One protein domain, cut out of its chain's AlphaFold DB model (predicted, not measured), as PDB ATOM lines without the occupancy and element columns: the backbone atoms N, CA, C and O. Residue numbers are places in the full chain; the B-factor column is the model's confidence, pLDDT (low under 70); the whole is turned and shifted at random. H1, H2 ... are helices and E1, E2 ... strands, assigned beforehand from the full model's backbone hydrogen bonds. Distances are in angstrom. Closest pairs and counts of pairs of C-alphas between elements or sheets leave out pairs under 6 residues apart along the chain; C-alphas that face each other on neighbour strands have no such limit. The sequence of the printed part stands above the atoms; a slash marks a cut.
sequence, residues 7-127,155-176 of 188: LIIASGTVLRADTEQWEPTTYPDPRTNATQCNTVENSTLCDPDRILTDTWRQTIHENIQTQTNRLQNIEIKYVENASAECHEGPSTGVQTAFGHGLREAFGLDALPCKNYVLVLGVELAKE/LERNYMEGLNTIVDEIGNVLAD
ATOM      1  N   LEU A   7      -5.932   7.651  84.065       77.25
ATOM      2  CA  LEU A   7      -6.161   7.117  85.412       77.25
ATOM      3  C   LEU A   7      -6.333   5.595  85.329       77.25
ATOM      4  O   LEU A   7      -7.264   5.125  84.683       77.25
ATOM      5  N   ILE A   8      -5.448   4.837  85.972       81.31
ATOM      6  CA  ILE A   8      -5.453   3.371  86.047       81.31
ATOM      7  C   ILE A   8      -5.607   2.967  87.511       81.31
ATOM      8  O   ILE A   8      -4.959   3.542  88.386       81.31
ATOM      9  N   ILE A   9      -6.439   1.962  87.775       81.25
ATOM     10  CA  ILE A   9      -6.630   1.402  89.113       81.25
ATOM     11  C   ILE A   9      -6.334  -0.090  89.073       81.25
ATOM     12  O   ILE A   9      -6.942  -0.831  88.307       81.25
ATOM     13  N   ALA A  10      -5.433  -0.537  89.933       79.56
ATOM     14  CA  ALA A  10      -5.227  -1.933  90.265       79.56
ATOM     15  C   ALA A  10      -5.786  -2.177  91.677       79.56
ATOM     16  O   ALA A  10      -5.406  -1.486  92.620       79.56
ATOM     17  N   SER A  11      -6.688  -3.139  91.839       76.12
ATOM     18  CA  SER A  11      -7.111  -3.643  93.146       76.12
ATOM     19  C   SER A  11      -6.747  -5.118  93.251       76.12
ATOM     20  O   SER A  11      -7.199  -5.923  92.441       76.12
ATOM     21  N   GLY A  12      -5.956  -5.479  94.260       70.50
ATOM     22  CA  GLY A  12      -5.508  -6.856  94.445       70.50
ATOM     23  C   GLY A  12      -5.178  -7.188  95.897       70.50
ATOM     24  O   GLY A  12      -5.045  -6.316  96.757       70.50
ATOM     25  N   THR A  13      -4.989  -8.472  96.165       65.94
ATOM     26  CA  THR A  13      -4.528  -9.021  97.452       65.94
ATOM     27  C   THR A  13      -3.008  -8.876  97.623       65.94
ATOM     28  O   THR A  13      -2.374  -9.577  98.409       65.94
ATOM     29  N   VAL A  14      -2.390  -7.963  96.868       60.53
ATOM     30  CA  VAL A  14      -0.944  -7.872  96.652       60.53
ATOM     31  C   VAL A  14      -0.222  -7.300  97.873       60.53
ATOM     32  O   VAL A  14       0.072  -6.111  97.893       60.53
ATOM     33  N   LEU A  15       0.034  -8.141  98.885       51.81
ATOM     34  CA  LEU A  15       1.200  -8.127  99.795       51.81
ATOM     35  C   LEU A  15       1.030  -9.176 100.919       51.81
ATOM     36  O   LEU A  15       0.355  -8.941 101.921       51.81
ATOM     37  N   ARG A  16       1.703 -10.321 100.767       46.09
ATOM     38  CA  ARG A  16       1.984 -11.371 101.763       46.09
ATOM     39  C   ARG A  16       3.125 -12.256 101.250       46.09
ATOM     40  O   ARG A  16       2.955 -12.940 100.249       46.09
ATOM     41  N   ALA A  17       4.272 -12.247 101.923       39.97
ATOM     42  CA  ALA A  17       5.543 -12.800 101.428       39.97
ATOM     43  C   ALA A  17       5.608 -14.343 101.275       39.97
ATOM     44  O   ALA A  17       6.691 -14.894 101.087       39.97
ATOM     45  N   ASP A  18       4.483 -15.041 101.424       40.50
ATOM     46  CA  ASP A  18       4.408 -16.459 101.768       40.50
ATOM     47  C   ASP A  18       3.283 -17.258 101.064       40.50
ATOM     48  O   ASP A  18       3.221 -18.478 101.224       40.50
ATOM     49  N   THR A  19       2.444 -16.632 100.228       44.69
ATOM     50  CA  THR A  19       1.459 -17.328  99.364       44.69
ATOM     51  C   THR A  19       1.334 -16.641  98.006       44.69
ATOM     52  O   THR A  19       1.265 -15.414  97.981       44.69
ATOM     53  N   GLU A  20       1.286 -17.429  96.918       51.91
ATOM     54  CA  GLU A  20       1.375 -16.990  95.508       51.91
ATOM     55  C   GLU A  20       0.702 -15.636  95.242       51.91
ATOM     56  O   GLU A  20      -0.520 -15.495  95.260       51.91
ATOM     57  N   GLN A  21       1.549 -14.631  95.033       69.56
ATOM     58  CA  GLN A  21       1.175 -13.253  94.758       69.56
ATOM     59  C   GLN A  21       1.165 -13.008  93.252       69.56
ATOM     60  O   GLN A  21       1.870 -13.683  92.499       69.56
ATOM     61  N   TRP A  22       0.459 -11.967  92.821       77.81
ATOM     62  CA  TRP A  22       0.720 -11.398  91.507       77.81
ATOM     63  C   TRP A  22       2.156 -10.882  91.426       77.81
ATOM     64  O   TRP A  22       2.599 -10.128  92.293       77.81
ATOM     65  N   GLU A  23       2.842 -11.233  90.344       83.50
ATOM     66  CA  GLU A  23       4.053 -10.546  89.910       83.50
ATOM     67  C   GLU A  23       3.649  -9.415  88.956       83.50
ATOM     68  O   GLU A  23       2.651  -9.546  88.240       83.50
ATOM     69  N   PRO A  24       4.391  -8.298  88.877       84.88
ATOM     70  CA  PRO A  24       3.981  -7.171  88.040       84.88
ATOM     71  C   PRO A  24       3.849  -7.509  86.549       84.88
ATOM     72  O   PRO A  24       3.061  -6.892  85.842       84.88
ATOM     73  N   THR A  25       4.598  -8.508  86.076       88.06
ATOM     74  CA  THR A  25       4.547  -9.026  84.699       88.06
ATOM     75  C   THR A  25       3.400 -10.008  84.447       88.06
ATOM     76  O   THR A  25       3.140 -10.340  83.291       88.06
ATOM     77  N   THR A  26       2.725 -10.491  85.497       88.31
ATOM     78  CA  THR A  26       1.585 -11.420  85.404       88.31
ATOM     79  C   THR A  26       0.256 -10.773  85.784       88.31
ATOM     80  O   THR A  26      -0.793 -11.258  85.352       88.31
ATOM     81  N   TYR A  27       0.285  -9.672  86.541       89.31
ATOM     82  CA  TYR A  27      -0.890  -8.851  86.821       89.31
ATOM     83  C   TYR A  27      -1.439  -8.267  85.503       89.31
ATOM     84  O   TYR A  27      -0.688  -7.631  84.759       89.31
ATOM     85  N   PRO A  28      -2.722  -8.481  85.165       91.81
ATOM     86  CA  PRO A  28      -3.244  -8.105  83.855       91.81
ATOM     87  C   PRO A  28      -3.370  -6.584  83.675       91.81
ATOM     88  O   PRO A  28      -3.751  -5.857  84.591       91.81
ATOM     89  N   ASP A  29      -3.080  -6.100  82.466       90.56
ATOM     90  CA  ASP A  29      -3.300  -4.704  82.076       90.56
ATOM     91  C   ASP A  29      -4.763  -4.510  81.632       90.56
ATOM     92  O   ASP A  29      -5.165  -5.072  80.604       90.56
ATOM     93  N   PRO A  30      -5.575  -3.700  82.338       90.69
ATOM     94  CA  PRO A  30      -6.993  -3.533  82.014       90.69
ATOM     95  C   PRO A  30      -7.224  -2.913  80.629       90.69
ATOM     96  O   PRO A  30      -8.250  -3.179  80.006       90.69
ATOM     97  N   ARG A  31      -6.244  -2.168  80.095       87.94
ATOM     98  CA  ARG A  31      -6.315  -1.530  78.769       87.94
ATOM     99  C   ARG A  31      -6.231  -2.531  77.615       87.94
ATOM    100  O   ARG A  31      -6.573  -2.182  76.489       87.94
ATOM    101  N   THR A  32      -5.742  -3.748  77.870       91.69
ATOM    102  CA  THR A  32      -5.559  -4.795  76.847       91.69
ATOM    103  C   THR A  32      -6.236  -6.121  77.198       91.69
ATOM    104  O   THR A  32      -6.518  -6.908  76.297       91.69
ATOM    105  N   ASN A  33      -6.540  -6.372  78.477       93.31
ATOM    106  CA  ASN A  33      -7.097  -7.634  78.959       93.31
ATOM    107  C   ASN A  33      -8.135  -7.423  80.079       93.31
ATOM    108  O   ASN A  33      -7.971  -7.860  81.222       93.31
ATOM    109  N   ALA A  34      -9.249  -6.771  79.729       92.69
ATOM    110  CA  ALA A  34     -10.371  -6.550  80.642       92.69
ATOM    111  C   ALA A  34     -10.933  -7.863  81.239       92.69
ATOM    112  O   ALA A  34     -11.337  -7.904  82.403       92.69
ATOM    113  N   THR A  35     -10.903  -8.964  80.478       94.88
ATOM    114  CA  THR A  35     -11.409 -10.272  80.921       94.88
ATOM    115  C   THR A  35     -10.613 -10.838  82.098       94.88
ATOM    116  O   THR A  35     -11.216 -11.214  83.101       94.88
ATOM    117  N   GLN A  36      -9.277 -10.869  82.024       93.62
ATOM    118  CA  GLN A  36      -8.442 -11.360  83.131       93.62
ATOM    119  C   GLN A  36      -8.448 -10.392  84.327       93.62
ATOM    120  O   GLN A  36      -8.336 -10.821  85.471       93.62
ATOM    121  N   CYS A  37      -8.668  -9.100  84.077       91.88
ATOM    122  CA  CYS A  37      -8.941  -8.090  85.101       91.88
ATOM    123  C   CYS A  37     -10.342  -8.182  85.748       91.88
ATOM    124  O   CYS A  37     -10.657  -7.338  86.586       91.88
ATOM    125  N   ASN A  38     -11.202  -9.130  85.342       94.44
ATOM    126  CA  ASN A  38     -12.622  -9.246  85.728       94.44
ATOM    127  C   ASN A  38     -13.426  -7.928  85.630       94.44
ATOM    128  O   ASN A  38     -14.372  -7.716  86.392       94.44
ATOM    129  N   THR A  39     -13.055  -7.033  84.716       92.12
ATOM    130  CA  THR A  39     -13.553  -5.650  84.652       92.12
ATOM    131  C   THR A  39     -14.438  -5.416  83.423       92.12
ATOM    132  O   THR A  39     -14.619  -6.300  82.585       92.12
ATOM    133  N   VAL A  40     -15.001  -4.213  83.320       91.38
ATOM    134  CA  VAL A  40     -15.792  -3.756  82.166       91.38
ATOM    135  C   VAL A  40     -14.875  -3.548  80.952       91.38
ATOM    136  O   VAL A  40     -13.733  -3.112  81.099       91.38
ATOM    137  N   GLU A  41     -15.348  -3.829  79.735       88.81
ATOM    138  CA  GLU A  41     -14.581  -3.527  78.518       88.81
ATOM    139  C   GLU A  41     -14.222  -2.032  78.430       88.81
ATOM    140  O   GLU A  41     -15.020  -1.162  78.773       88.81
ATOM    141  N   ASN A  42     -13.008  -1.729  77.957       84.62
ATOM    142  CA  ASN A  42     -12.429  -0.375  77.920       84.62
ATOM    143  C   ASN A  42     -12.299   0.317  79.296       84.62
ATOM    144  O   ASN A  42     -12.079   1.527  79.361       84.62
ATOM    145  N   SER A  43     -12.417  -0.426  80.399       89.19
ATOM    146  CA  SER A  43     -12.078   0.073  81.731       89.19
ATOM    147  C   SER A  43     -10.567   0.171  81.930       89.19
ATOM    148  O   SER A  43      -9.793  -0.582  81.348       89.19
ATOM    149  N   THR A  44     -10.147   1.068  82.818       92.62
ATOM    150  CA  THR A  44      -8.777   1.136  83.350       92.62
ATOM    151  C   THR A  44      -8.691   0.661  84.806       92.62
ATOM    152  O   THR A  44      -7.621   0.719  85.410       92.62
ATOM    153  N   LEU A  45      -9.800   0.164  85.369       93.94
ATOM    154  CA  LEU A  45      -9.841  -0.582  86.627       93.94
ATOM    155  C   LEU A  45      -9.531  -2.058  86.371       93.94
ATOM    156  O   LEU A  45     -10.159  -2.658  85.504       93.94
ATOM    157  N   CYS A  46      -8.669  -2.663  87.180       93.75
ATOM    158  CA  CYS A  46      -8.347  -4.082  87.155       93.75
ATOM    159  C   CYS A  46      -8.510  -4.727  88.536       93.75
ATOM    160  O   CYS A  46      -7.865  -4.286  89.485       93.75
ATOM    161  N   ASP A  47      -9.314  -5.790  88.620       92.88
ATOM    162  CA  ASP A  47      -9.620  -6.549  89.839       92.88
ATOM    163  C   ASP A  47      -9.526  -8.071  89.571       92.88
ATOM    164  O   ASP A  47     -10.539  -8.783  89.524       92.88
ATOM    165  N   PRO A  48      -8.317  -8.606  89.320       91.31
ATOM    166  CA  PRO A  48      -8.144 -10.004  88.935       91.31
ATOM    167  C   PRO A  48      -8.507 -10.978  90.074       91.31
ATOM    168  O   PRO A  48      -8.911 -12.109  89.802       91.31
ATOM    169  N   ASP A  49      -8.467 -10.509  91.327       89.19
ATOM    170  CA  ASP A  49      -8.804 -11.271  92.539       89.19
ATOM    171  C   ASP A  49     -10.300 -11.238  92.905       89.19
ATOM    172  O   ASP A  49     -10.722 -11.952  93.815       89.19
ATOM    173  N   ARG A  50     -11.120 -10.437  92.203       90.19
ATOM    174  CA  ARG A  50     -12.559 -10.239  92.487       90.19
ATOM    175  C   ARG A  50     -12.842  -9.713  93.901       90.19
ATOM    176  O   ARG A  50     -13.829 -10.106  94.526       90.19
ATOM    177  N   ILE A  51     -11.994  -8.811  94.393       87.12
ATOM    178  CA  ILE A  51     -12.176  -8.126  95.684       87.12
ATOM    179  C   ILE A  51     -13.393  -7.200  95.626       87.12
ATOM    180  O   ILE A  51     -14.126  -7.049  96.603       87.12
ATOM    181  N   LEU A  52     -13.614  -6.577  94.469       89.25
ATOM    182  CA  LEU A  52     -14.760  -5.723  94.210       89.25
ATOM    183  C   LEU A  52     -15.941  -6.589  93.760       89.25
ATOM    184  O   LEU A  52     -15.772  -7.572  93.036       89.25
ATOM    185  N   THR A  53     -17.166  -6.207  94.119       91.69
ATOM    186  CA  THR A  53     -18.357  -6.798  93.485       91.69
ATOM    187  C   THR A  53     -18.513  -6.272  92.058       91.69
ATOM    188  O   THR A  53     -18.011  -5.199  91.729       91.69
ATOM    189  N   ASP A  54     -19.258  -6.983  91.208       92.94
ATOM    190  CA  ASP A  54     -19.517  -6.538  89.830       92.94
ATOM    191  C   ASP A  54     -20.164  -5.134  89.796       92.94
ATOM    192  O   ASP A  54     -19.804  -4.300  88.966       92.94
ATOM    193  N   THR A  55     -21.038  -4.826  90.766       94.25
ATOM    194  CA  THR A  55     -21.604  -3.481  90.972       94.25
ATOM    195  C   THR A  55     -20.525  -2.445  91.280       94.25
ATOM    196  O   THR A  55     -20.508  -1.396  90.651       94.25
ATOM    197  N   TRP A  56     -19.599  -2.733  92.200       93.62
ATOM    198  CA  TRP A  56     -18.527  -1.794  92.536       93.62
ATOM    199  C   TRP A  56     -17.531  -1.589  91.393       93.62
ATOM    200  O   TRP A  56     -17.075  -0.464  91.200       93.62
ATOM    201  N   ARG A  57     -17.245  -2.621  90.583       94.56
ATOM    202  CA  ARG A  57     -16.434  -2.450  89.363       94.56
ATOM    203  C   ARG A  57     -17.120  -1.528  88.355       94.56
ATOM    204  O   ARG A  57     -16.446  -0.673  87.789       94.56
ATOM    205  N   GLN A  58     -18.439  -1.649  88.182       95.12
ATOM    206  CA  GLN A  58     -19.224  -0.739  87.343       95.12
ATOM    207  C   GLN A  58     -19.224   0.695  87.901       95.12
ATOM    208  O   GLN A  58     -18.905   1.626  87.168       95.12
ATOM    209  N   THR A  59     -19.499   0.886  89.196       95.56
ATOM    210  CA  THR A  59     -19.517   2.216  89.836       95.56
ATOM    211  C   THR A  59     -18.162   2.922  89.752       95.56
ATOM    212  O   THR A  59     -18.100   4.090  89.379       95.56
ATOM    213  N   ILE A  60     -17.063   2.217  90.041       94.00
ATOM    214  CA  ILE A  60     -15.713   2.790  89.951       94.00
ATOM    215  C   ILE A  60     -15.345   3.081  88.487       94.00
ATOM    216  O   ILE A  60     -14.752   4.118  88.210       94.00
ATOM    217  N   HIS A  61     -15.737   2.227  87.535       93.94
ATOM    218  CA  HIS A  61     -15.564   2.486  86.101       93.94
ATOM    219  C   HIS A  61     -16.293   3.762  85.642       93.94
ATOM    220  O   HIS A  61     -15.689   4.617  84.993       93.94
ATOM    221  N   GLU A  62     -17.563   3.923  86.017       95.38
ATOM    222  CA  GLU A  62     -18.363   5.122  85.730       95.38
ATOM    223  C   GLU A  62     -17.760   6.380  86.368       95.38
ATOM    224  O   GLU A  62     -17.745   7.445  85.742       95.38
ATOM    225  N   ASN A  63     -17.201   6.264  87.578       94.56
ATOM    226  CA  ASN A  63     -16.494   7.369  88.218       94.56
ATOM    227  C   ASN A  63     -15.205   7.724  87.463       94.56
ATOM    228  O   ASN A  63     -15.026   8.882  87.096       94.56
ATOM    229  N   ILE A  64     -14.355   6.744  87.124       90.56
ATOM    230  CA  ILE A  64     -13.154   6.976  86.302       90.56
ATOM    231  C   ILE A  64     -13.533   7.713  85.015       90.56
ATOM    232  O   ILE A  64     -12.946   8.751  84.726       90.56
ATOM    233  N   GLN A  65     -14.541   7.239  84.275       87.50
ATOM    234  CA  GLN A  65     -15.009   7.914  83.061       87.50
ATOM    235  C   GLN A  65     -15.486   9.345  83.336       87.50
ATOM    236  O   GLN A  65     -15.148  10.261  82.584       87.50
ATOM    237  N   THR A  66     -16.235   9.559  84.420       89.44
ATOM    238  CA  THR A  66     -16.711  10.885  84.838       89.44
ATOM    239  C   THR A  66     -15.544  11.833  85.108       89.44
ATOM    240  O   THR A  66     -15.519  12.936  84.555       89.44
ATOM    241  N   GLN A  67     -14.540  11.404  85.880       85.75
ATOM    242  CA  GLN A  67     -13.355  12.216  86.151       85.75
ATOM    243  C   GLN A  67     -12.522  12.428  84.883       85.75
ATOM    244  O   GLN A  67     -12.190  13.566  84.576       85.75
ATOM    245  N   THR A  68     -12.241  11.395  84.083       80.62
ATOM    246  CA  THR A  68     -11.493  11.534  82.819       80.62
ATOM    247  C   THR A  68     -12.173  12.529  81.874       80.62
ATOM    248  O   THR A  68     -11.509  13.423  81.354       80.62
ATOM    249  N   ASN A  69     -13.494  12.446  81.692       78.06
ATOM    250  CA  ASN A  69     -14.252  13.378  80.848       78.06
ATOM    251  C   ASN A  69     -14.276  14.805  81.423       78.06
ATOM    252  O   ASN A  69     -14.217  15.777  80.668       78.06
ATOM    253  N   ARG A  70     -14.311  14.958  82.752       80.81
ATOM    254  CA  ARG A  70     -14.172  16.265  83.414       80.81
ATOM    255  C   ARG A  70     -12.790  16.872  83.161       80.81
ATOM    256  O   ARG A  70     -12.690  18.040  82.800       80.81
ATOM    257  N   LEU A  71     -11.742  16.062  83.299       76.25
ATOM    258  CA  LEU A  71     -10.340  16.461  83.165       76.25
ATOM    259  C   LEU A  71      -9.941  16.763  81.704       76.25
ATOM    260  O   LEU A  71      -9.045  17.566  81.478       76.25
ATOM    261  N   GLN A  72     -10.644  16.215  80.703       68.38
ATOM    262  CA  GLN A  72     -10.477  16.585  79.284       68.38
ATOM    263  C   GLN A  72     -10.841  18.046  78.964       68.38
ATOM    264  O   GLN A  72     -10.371  18.584  77.965       68.38
ATOM    265  N   ASN A  73     -11.719  18.666  79.760       65.94
ATOM    266  CA  ASN A  73     -12.342  19.960  79.449       65.94
ATOM    267  C   ASN A  73     -11.790  21.122  80.293       65.94
ATOM    268  O   ASN A  73     -12.388  22.197  80.336       65.94
ATOM    269  N   ILE A  74     -10.666  20.908  80.977       69.56
ATOM    270  CA  ILE A  74     -10.030  21.887  81.859       69.56
ATOM    271  C   ILE A  74      -8.532  21.981  81.573       69.56
ATOM    272  O   ILE A  74      -7.920  21.056  81.038       69.56
ATOM    273  N   GLU A  75      -7.930  23.095  81.973       67.12
ATOM    274  CA  GLU A  75      -6.481  23.276  81.939       67.12
ATOM    275  C   GLU A  75      -5.838  22.483  83.088       67.12
ATOM    276  O   GLU A  75      -5.686  22.978  84.206       67.12
ATOM    277  N   ILE A  76      -5.508  21.214  82.821       70.62
ATOM    278  CA  ILE A  76      -4.692  20.398  83.728       70.62
ATOM    279  C   ILE A  76      -3.341  21.091  83.899       70.62
ATOM    280  O   ILE A  76      -2.727  21.517  82.920       70.62
ATOM    281  N   LYS A  77      -2.876  21.185  85.147       67.75
ATOM    282  CA  LYS A  77      -1.542  21.701  85.431       67.75
ATOM    283  C   LYS A  77      -0.473  20.624  85.345       67.75
ATOM    284  O   LYS A  77      -0.659  19.443  85.636       67.75
ATOM    285  N   TYR A  78       0.678  21.141  84.992       66.88
ATOM    286  CA  TYR A  78       1.866  20.496  84.499       66.88
ATOM    287  C   TYR A  78       3.048  21.330  85.071       66.88
ATOM    288  O   TYR A  78       2.800  22.455  85.517       66.88
ATOM    289  N   VAL A  79       4.254  20.768  85.265       65.25
ATOM    290  CA  VAL A  79       5.373  21.482  85.946       65.25
ATOM    291  C   VAL A  79       6.115  22.536  85.081       65.25
ATOM    292  O   VAL A  79       5.589  23.631  84.962       65.25
ATOM    293  N   GLU A  80       7.330  22.297  84.548       60.38
ATOM    294  CA  GLU A  80       8.086  23.289  83.727       60.38
ATOM    295  C   GLU A  80       9.024  22.697  82.631       60.38
ATOM    296  O   GLU A  80       9.655  23.450  81.890       60.38
ATOM    297  N   ASN A  81       9.200  21.365  82.524       63.41
ATOM    298  CA  ASN A  81      10.249  20.737  81.697       63.41
ATOM    299  C   ASN A  81       9.896  19.614  80.676       63.41
ATOM    300  O   ASN A  81      10.844  19.091  80.083       63.41
ATOM    301  N   ALA A  82       8.643  19.193  80.440       60.09
ATOM    302  CA  ALA A  82       8.365  18.269  79.313       60.09
ATOM    303  C   ALA A  82       8.142  19.025  77.992       60.09
ATOM    304  O   ALA A  82       8.230  20.248  77.936       60.09
ATOM    305  N   SER A  83       7.922  18.295  76.892       62.75
ATOM    306  CA  SER A  83       7.766  18.912  75.568       62.75
ATOM    307  C   SER A  83       6.479  19.733  75.485       62.75
ATOM    308  O   SER A  83       5.491  19.388  76.123       62.75
ATOM    309  N   ALA A  84       6.438  20.749  74.618       60.97
ATOM    310  CA  ALA A  84       5.248  21.580  74.373       60.97
ATOM    311  C   ALA A  84       3.986  20.804  73.914       60.97
ATOM    312  O   ALA A  84       2.908  21.380  73.793       60.97
ATOM    313  N   GLU A  85       4.113  19.503  73.644       59.34
ATOM    314  CA  GLU A  85       3.031  18.570  73.302       59.34
ATOM    315  C   GLU A  85       2.505  17.793  74.530       59.34
ATOM    316  O   GLU A  85       1.443  17.172  74.463       59.34
ATOM    317  N   CYS A  86       3.265  17.812  75.628       58.78
ATOM    318  CA  CYS A  86       3.273  16.826  76.708       58.78
ATOM    319  C   CYS A  86       3.618  17.407  78.086       58.78
ATOM    320  O   CYS A  86       4.137  16.680  78.929       58.78
ATOM    321  N   HIS A  87       3.446  18.706  78.303       46.38
ATOM    322  CA  HIS A  87       3.850  19.347  79.552       46.38
ATOM    323  C   HIS A  87       3.406  18.544  80.806       46.38
ATOM    324  O   HIS A  87       2.321  17.985  80.740       46.38
ATOM    325  N   GLU A  88       4.092  18.429  81.965       49.03
ATOM    326  CA  GLU A  88       5.517  18.537  82.364       49.03
ATOM    327  C   GLU A  88       5.768  17.861  83.751       49.03
ATOM    328  O   GLU A  88       4.974  18.049  84.669       49.03
ATOM    329  N   GLY A  89       6.914  17.170  83.915       38.34
ATOM    330  CA  GLY A  89       7.678  16.792  85.140       38.34
ATOM    331  C   GLY A  89       7.066  16.008  86.350       38.34
ATOM    332  O   GLY A  89       5.851  15.861  86.490       38.34
ATOM    333  N   PRO A  90       7.925  15.405  87.221       36.22
ATOM    334  CA  PRO A  90       7.571  14.186  87.972       36.22
ATOM    335  C   PRO A  90       7.152  14.349  89.443       36.22
ATOM    336  O   PRO A  90       7.712  15.162  90.179       36.22
ATOM    337  N   SER A  91       6.307  13.422  89.927       41.66
ATOM    338  CA  SER A  91       6.108  13.165  91.365       41.66
ATOM    339  C   SER A  91       6.650  11.792  91.801       41.66
ATOM    340  O   SER A  91       6.483  10.774  91.125       41.66
ATOM    341  N   THR A  92       7.315  11.751  92.959       41.00
ATOM    342  CA  THR A  92       7.789  10.515  93.600       41.00
ATOM    343  C   THR A  92       6.811  10.061  94.687       41.00
ATOM    344  O   THR A  92       6.862  10.508  95.840       41.00
ATOM    345  N   GLY A  93       5.920   9.143  94.304       41.25
ATOM    346  CA  GLY A  93       5.093   8.369  95.233       41.25
ATOM    347  C   GLY A  93       5.932   7.411  96.092       41.25
ATOM    348  O   GLY A  93       7.026   6.998  95.694       41.25
ATOM    349  N   VAL A  94       5.421   7.067  97.277       40.25
ATOM    350  CA  VAL A  94       6.061   6.107  98.196       40.25
ATOM    351  C   VAL A  94       6.172   4.740  97.508       40.25
ATOM    352  O   VAL A  94       5.238   4.271  96.862       40.25
ATOM    353  N   GLN A  95       7.357   4.133  97.575       47.19
ATOM    354  CA  GLN A  95       7.718   3.010  96.712       47.19
ATOM    355  C   GLN A  95       7.350   1.661  97.337       47.19
ATOM    356  O   GLN A  95       7.987   1.225  98.294       47.19
ATOM    357  N   THR A  96       6.416   0.944  96.712       62.12
ATOM    358  CA  THR A  96       6.440  -0.524  96.702       62.12
ATOM    359  C   THR A  96       7.083  -0.984  95.394       62.12
ATOM    360  O   THR A  96       6.839  -0.400  94.333       62.12
ATOM    361  N   ALA A  97       7.916  -2.028  95.444       73.69
ATOM    362  CA  ALA A  97       8.566  -2.568  94.244       73.69
ATOM    363  C   ALA A  97       7.538  -3.048  93.203       73.69
ATOM    364  O   ALA A  97       7.744  -2.885  92.003       73.69
ATOM    365  N   PHE A  98       6.393  -3.558  93.669       76.12
ATOM    366  CA  PHE A  98       5.301  -4.015  92.818       76.12
ATOM    367  C   PHE A  98       4.690  -2.886  91.970       76.12
ATOM    368  O   PHE A  98       4.569  -3.032  90.758       76.12
ATOM    369  N   GLY A  99       4.370  -1.730  92.567       75.38
ATOM    370  CA  GLY A  99       3.819  -0.595  91.817       75.38
ATOM    371  C   GLY A  99       4.803   0.013  90.813       75.38
ATOM    372  O   GLY A  99       4.391   0.493  89.758       75.38
ATOM    373  N   HIS A 100       6.111  -0.060  91.090       77.81
ATOM    374  CA  HIS A 100       7.135   0.271  90.096       77.81
ATOM    375  C   HIS A 100       7.138  -0.732  88.934       77.81
ATOM    376  O   HIS A 100       7.057  -0.318  87.779       77.81
ATOM    377  N   GLY A 101       7.125  -2.033  89.237       80.31
ATOM    378  CA  GLY A 101       7.043  -3.085  88.226       80.31
ATOM    379  C   GLY A 101       5.780  -3.002  87.362       80.31
ATOM    380  O   GLY A 101       5.863  -3.263  86.168       80.31
ATOM    381  N   LEU A 102       4.629  -2.583  87.910       84.38
ATOM    382  CA  LEU A 102       3.408  -2.380  87.117       84.38
ATOM    383  C   LEU A 102       3.587  -1.265  86.082       84.38
ATOM    384  O   LEU A 102       3.169  -1.413  84.937       84.38
ATOM    385  N   ARG A 103       4.231  -0.151  86.457       87.38
ATOM    386  CA  ARG A 103       4.510   0.958  85.528       87.38
ATOM    387  C   ARG A 103       5.401   0.519  84.370       87.38
ATOM    388  O   ARG A 103       5.168   0.949  83.241       87.38
ATOM    389  N   GLU A 104       6.391  -0.329  84.652       86.44
ATOM    390  CA  GLU A 104       7.287  -0.910  83.650       86.44
ATOM    391  C   GLU A 104       6.555  -1.929  82.764       86.44
ATOM    392  O   GLU A 104       6.540  -1.771  81.545       86.44
ATOM    393  N   ALA A 105       5.872  -2.913  83.361       87.81
ATOM    394  CA  ALA A 105       5.143  -3.965  82.649       87.81
ATOM    395  C   ALA A 105       4.027  -3.411  81.746       87.81
ATOM    396  O   ALA A 105       3.818  -3.901  80.638       87.81
ATOM    397  N   PHE A 106       3.340  -2.353  82.187       90.12
ATOM    398  CA  PHE A 106       2.318  -1.655  81.403       90.12
ATOM    399  C   PHE A 106       2.911  -0.573  80.473       90.12
ATOM    400  O   PHE A 106       2.168   0.095  79.749       90.12
ATOM    401  N   GLY A 107       4.227  -0.341  80.494       89.50
ATOM    402  CA  GLY A 107       4.891   0.677  79.674       89.50
ATOM    403  C   GLY A 107       4.402   2.110  79.927       89.50
ATOM    404  O   GLY A 107       4.455   2.939  79.021       89.50
ATOM    405  N   LEU A 108       3.906   2.424  81.131       86.19
ATOM    406  CA  LEU A 108       3.333   3.741  81.451       86.19
ATOM    407  C   LEU A 108       4.383   4.854  81.354       86.19
ATOM    408  O   LEU A 108       4.112   5.934  80.833       86.19
ATOM    409  N   ASP A 109       5.608   4.559  81.789       84.31
ATOM    410  CA  ASP A 109       6.763   5.458  81.697       84.31
ATOM    411  C   ASP A 109       7.352   5.559  80.270       84.31
ATOM    412  O   ASP A 109       8.217   6.400  80.017       84.31
ATOM    413  N   ALA A 110       6.867   4.740  79.326       86.06
ATOM    414  CA  ALA A 110       7.188   4.808  77.898       86.06
ATOM    415  C   ALA A 110       6.123   5.556  77.067       86.06
ATOM    416  O   ALA A 110       6.298   5.724  75.857       86.06
ATOM    417  N   LEU A 111       5.027   6.018  77.686       80.19
ATOM    418  CA  LEU A 111       4.021   6.845  77.013       80.19
ATOM    419  C   LEU A 111       4.629   8.195  76.580       80.19
ATOM    420  O   LEU A 111       5.434   8.747  77.329       80.19
ATOM    421  N   PRO A 112       4.228   8.778  75.429       75.44
ATOM    422  CA  PRO A 112       4.841  10.006  74.910       75.44
ATOM    423  C   PRO A 112       4.818  11.198  75.872       75.44
ATOM    424  O   PRO A 112       5.797  11.933  75.930       75.44
ATOM    425  N   CYS A 113       3.724  11.356  76.623       71.56
ATOM    426  CA  CYS A 113       3.506  12.490  77.521       71.56
ATOM    427  C   CYS A 113       3.237  12.087  78.976       71.56
ATOM    428  O   CYS A 113       2.540  12.828  79.652       71.56
ATOM    429  N   LYS A 114       3.649  10.874  79.388       81.38
ATOM    430  CA  LYS A 114       3.716  10.306  80.761       81.38
ATOM    431  C   LYS A 114       2.788  10.934  81.821       81.38
ATOM    432  O   LYS A 114       3.180  11.130  82.972       81.38
ATOM    433  N   ASN A 115       1.535  11.190  81.461       76.81
ATOM    434  CA  ASN A 115       0.548  11.904  82.262       76.81
ATOM    435  C   ASN A 115      -0.516  10.911  82.724       76.81
ATOM    436  O   ASN A 115      -1.691  10.969  82.367       76.81
ATOM    437  N   TYR A 116      -0.067   9.931  83.502       83.81
ATOM    438  CA  TYR A 116      -0.925   8.916  84.094       83.81
ATOM    439  C   TYR A 116      -0.998   9.078  85.611       83.81
ATOM    440  O   TYR A 116      -0.107   9.658  86.236       83.81
ATOM    441  N   VAL A 117      -2.038   8.497  86.201       86.69
ATOM    442  CA  VAL A 117      -2.120   8.215  87.634       86.69
ATOM    443  C   VAL A 117      -2.393   6.725  87.781       86.69
ATOM    444  O   VAL A 117      -3.343   6.219  87.195       86.69
ATOM    445  N   LEU A 118      -1.555   6.020  88.534       88.31
ATOM    446  CA  LEU A 118      -1.760   4.626  88.912       88.31
ATOM    447  C   LEU A 118      -2.148   4.587  90.388       88.31
ATOM    448  O   LEU A 118      -1.365   5.009  91.237       88.31
ATOM    449  N   VAL A 119      -3.328   4.055  90.684       88.31
ATOM    450  CA  VAL A 119      -3.782   3.737  92.042       88.31
ATOM    451  C   VAL A 119      -3.640   2.233  92.243       88.31
ATOM    452  O   VAL A 119      -4.190   1.467  91.457       88.31
ATOM    453  N   LEU A 120      -2.927   1.800  93.280       86.88
ATOM    454  CA  LEU A 120      -2.923   0.407  93.731       86.88
ATOM    455  C   LEU A 120      -3.604   0.331  95.091       86.88
ATOM    456  O   LEU A 120      -3.048   0.807  96.080       86.88
ATOM    457  N   GLY A 121      -4.774  -0.292  95.140       84.38
ATOM    458  CA  GLY A 121      -5.359  -0.758  96.388       84.38
ATOM    459  C   GLY A 121      -4.820  -2.140  96.746       84.38
ATOM    460  O   GLY A 121      -4.804  -3.040  95.900       84.38
ATOM    461  N   VAL A 122      -4.409  -2.304  98.004       81.62
ATOM    462  CA  VAL A 122      -3.982  -3.584  98.571       81.62
ATOM    463  C   VAL A 122      -4.912  -3.981  99.713       81.62
ATOM    464  O   VAL A 122      -4.875  -3.395 100.797       81.62
ATOM    465  N   GLU A 123      -5.731  -5.008  99.492       77.88
ATOM    466  CA  GLU A 123      -6.769  -5.431 100.447       77.88
ATOM    467  C   GLU A 123      -6.179  -6.004 101.750       77.88
ATOM    468  O   GLU A 123      -6.571  -5.577 102.838       77.88
ATOM    469  N   LEU A 124      -5.157  -6.866 101.659       77.19
ATOM    470  CA  LEU A 124      -4.519  -7.493 102.828       77.19
ATOM    471  C   LEU A 124      -3.761  -6.505 103.727       77.19
ATOM    472  O   LEU A 124      -3.800  -6.630 104.952       77.19
ATOM    473  N   ALA A 125      -3.073  -5.531 103.126       76.69
ATOM    474  CA  ALA A 125      -2.370  -4.468 103.846       76.69
ATOM    475  C   ALA A 125      -3.325  -3.366 104.336       76.69
ATOM    476  O   ALA A 125      -2.996  -2.653 105.281       76.69
ATOM    477  N   LYS A 126      -4.513  -3.246 103.719       78.12
ATOM    478  CA  LYS A 126      -5.447  -2.118 103.874       78.12
ATOM    479  C   LYS A 126      -4.814  -0.764 103.536       78.12
ATOM    480  O   LYS A 126      -5.157   0.257 104.129       78.12
ATOM    481  N   GLU A 127      -3.888  -0.769 102.585       77.75
ATOM    482  CA  GLU A 127      -3.158   0.413 102.134       77.75
ATOM    483  C   GLU A 127      -3.486   0.712 100.674       77.75
ATOM    484  O   GLU A 127      -3.749  -0.195  99.879       77.75
ATOM    485  N   LEU A 155      -9.389   0.707 106.871       69.38
ATOM    486  CA  LEU A 155      -9.380   0.065 108.191       69.38
ATOM    487  C   LEU A 155     -10.731  -0.584 108.536       69.38
ATOM    488  O   LEU A 155     -10.747  -1.743 108.971       69.38
ATOM    489  N   GLU A 156     -11.835   0.111 108.258       70.00
ATOM    490  CA  GLU A 156     -13.229  -0.292 108.513       70.00
ATOM    491  C   GLU A 156     -13.774  -1.355 107.538       70.00
ATOM    492  O   GLU A 156     -14.925  -1.770 107.651       70.00
ATOM    493  N   ARG A 157     -12.935  -1.864 106.619       64.38
ATOM    494  CA  ARG A 157     -13.297  -2.780 105.515       64.38
ATOM    495  C   ARG A 157     -14.209  -2.162 104.450       64.38
ATOM    496  O   ARG A 157     -14.680  -2.887 103.575       64.38
ATOM    497  N   ASN A 158     -14.399  -0.845 104.445       79.56
ATOM    498  CA  ASN A 158     -15.097  -0.140 103.372       79.56
ATOM    499  C   ASN A 158     -14.148   0.191 102.201       79.56
ATOM    500  O   ASN A 158     -14.045   1.316 101.713       79.56
ATOM    501  N   TYR A 159     -13.407  -0.832 101.774       79.00
ATOM    502  CA  TYR A 159     -12.321  -0.751 100.798       79.00
ATOM    503  C   TYR A 159     -12.802  -0.289  99.412       79.00
ATOM    504  O   TYR A 159     -12.107   0.448  98.717       79.00
ATOM    505  N   MET A 160     -14.016  -0.696  99.032       85.81
ATOM    506  CA  MET A 160     -14.614  -0.383  97.732       85.81
ATOM    507  C   MET A 160     -15.040   1.090  97.646       85.81
ATOM    508  O   MET A 160     -14.765   1.749  96.645       85.81
ATOM    509  N   GLU A 161     -15.622   1.633  98.722       87.00
ATOM    510  CA  GLU A 161     -15.938   3.061  98.817       87.00
ATOM    511  C   GLU A 161     -14.660   3.900  98.879       87.00
ATOM    512  O   GLU A 161     -14.533   4.847  98.114       87.00
ATOM    513  N   GLY A 162     -13.664   3.493  99.677       86.00
ATOM    514  CA  GLY A 162     -12.367   4.173  99.734       86.00
ATOM    515  C   GLY A 162     -11.661   4.260  98.373       86.00
ATOM    516  O   GLY A 162     -11.157   5.325  98.016       86.00
ATOM    517  N   LEU A 163     -11.660   3.179  97.582       87.31
ATOM    518  CA  LEU A 163     -11.147   3.200  96.205       87.31
ATOM    519  C   LEU A 163     -11.908   4.201  95.329       87.31
ATOM    520  O   LEU A 163     -11.281   4.974  94.605       87.31
ATOM    521  N   ASN A 164     -13.239   4.212  95.408       91.00
ATOM    522  CA  ASN A 164     -14.067   5.135  94.637       91.00
ATOM    523  C   ASN A 164     -13.842   6.604  95.049       91.00
ATOM    524  O   ASN A 164     -13.681   7.463  94.189       91.00
ATOM    525  N   THR A 165     -13.753   6.897  96.346       89.69
ATOM    526  CA  THR A 165     -13.495   8.253  96.858       89.69
ATOM    527  C   THR A 165     -12.112   8.775  96.457       89.69
ATOM    528  O   THR A 165     -11.959   9.963  96.182       89.69
ATOM    529  N   ILE A 166     -11.101   7.905  96.352       87.88
ATOM    530  CA  ILE A 166      -9.776   8.301  95.849       87.88
ATOM    531  C   ILE A 166      -9.825   8.697  94.364       87.88
ATOM    532  O   ILE A 166      -9.099   9.608  93.967       87.88
ATOM    533  N   VAL A 167     -10.704   8.097  93.552       90.25
ATOM    534  CA  VAL A 167     -10.936   8.536  92.159       90.25
ATOM    535  C   VAL A 167     -11.489   9.956  92.115       90.25
ATOM    536  O   VAL A 167     -10.950  10.794  91.387       90.25
ATOM    537  N   ASP A 168     -12.509  10.247  92.929       90.44
ATOM    538  CA  ASP A 168     -13.068  11.597  93.055       90.44
ATOM    539  C   ASP A 168     -11.995  12.606  93.474       90.44
ATOM    540  O   ASP A 168     -11.871  13.671  92.867       90.44
ATOM    541  N   GLU A 169     -11.182  12.267  94.479       87.88
ATOM    542  CA  GLU A 169     -10.177  13.189  94.998       87.88
ATOM    543  C   GLU A 169      -9.001  13.398  94.043       87.88
ATOM    544  O   GLU A 169      -8.578  14.537  93.860       87.88
ATOM    545  N   ILE A 170      -8.522  12.369  93.336       86.38
ATOM    546  CA  ILE A 170      -7.560  12.551  92.235       86.38
ATOM    547  C   ILE A 170      -8.144  13.502  91.185       86.38
ATOM    548  O   ILE A 170      -7.469  14.443  90.760       86.38
ATOM    549  N   GLY A 171      -9.416  13.321  90.820       86.06
ATOM    550  CA  GLY A 171     -10.118  14.236  89.927       86.06
ATOM    551  C   GLY A 171     -10.187  15.666  90.468       86.06
ATOM    552  O   GLY A 171     -10.076  16.621  89.696       86.06
ATOM    553  N   ASN A 172     -10.400  15.857  91.771       87.00
ATOM    554  CA  ASN A 172     -10.513  17.177  92.407       87.00
ATOM    555  C   ASN A 172      -9.156  17.872  92.549       87.00
ATOM    556  O   ASN A 172      -9.062  19.086  92.373       87.00
ATOM    557  N   VAL A 173      -8.110  17.114  92.873       83.62
ATOM    558  CA  VAL A 173      -6.735  17.600  92.991       83.62
ATOM    559  C   VAL A 173      -6.199  17.997  91.620       83.62
ATOM    560  O   VAL A 173      -5.577  19.044  91.504       83.62
ATOM    561  N   LEU A 174      -6.470  17.223  90.567       81.00
ATOM    562  CA  LEU A 174      -6.037  17.577  89.211       81.00
ATOM    563  C   LEU A 174      -6.840  18.732  88.602       81.00
ATOM    564  O   LEU A 174      -6.293  19.481  87.797       81.00
ATOM    565  N   ALA A 175      -8.107  18.902  88.996       82.00
ATOM    566  CA  ALA A 175      -8.940  19.997  88.504       82.00
ATOM    567  C   ALA A 175      -8.665  21.351  89.171       82.00
ATOM    568  O   ALA A 175      -8.836  22.388  88.533       82.00
ATOM    569  N   ASP A 176      -8.242  21.357  90.435       80.19
ATOM    570  CA  ASP A 176      -7.820  22.571  91.136       80.19
ATOM    571  C   ASP A 176      -6.679  22.251  92.125       80.19
ATOM    572  O   ASP A 176      -6.909  22.121  93.334       80.19
TER     573      ASP A 176
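AT A GLANCE: This is residues 7 to 127 and 155 to 176 of the 188 residues of an uncharacterized protein of Ancylostoma duodenale (UniProt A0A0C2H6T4). There is little regular structure: parallel strands E1 and E2 form the middle, between side-by-side helices H1 and H3 and, on the opposite side, short H2. The printed part has 143 residues, 57 in three named helices and two strands, ordered E1 H1 H2 E2 H3, class mixed. It is compact, radius of gyration of the C-alphas 15.3 A, spanning 46 by 29 by 28 A.

IN THESE COORDINATES: E1, residues 7 to 12, begins at C-alpha 7 (-6.161, 7.117, 85.412). H1 is residues 54 to 71, 25.6 A; H2 97 to 105; E2 116 to 122, 19.4 A; H3 159 to 175, 24.4 A, ending at C-alpha 175 (-8.940, 19.997, 88.504).

HOW THE PARTS SIT: E1, H1 H2, E2 make a strand-helix-strand unit, parallel neighbour strands with helices between; N 8 and O 117 are 2.8 A apart. H1 and H3 touch, closest C-alphas Gln 67 and Gly 171, 5.4 A, a shallow tilt of 5 degrees, the same way. The closest C-alphas of H2 and E2, Gly 99 and Leu 120, are 7.1 A apart. In H1, H2 and H3 every O i to N i+4 pair is within hydrogen-bond range.

THE WHOLE: Residues 128 to 154 are cut out, leaving 8.7 A between C-alphas 127 and 155. Links E1 to H1 and H1 to H2 are long. Low confidence includes residues 13 to 21 and 77 to 96.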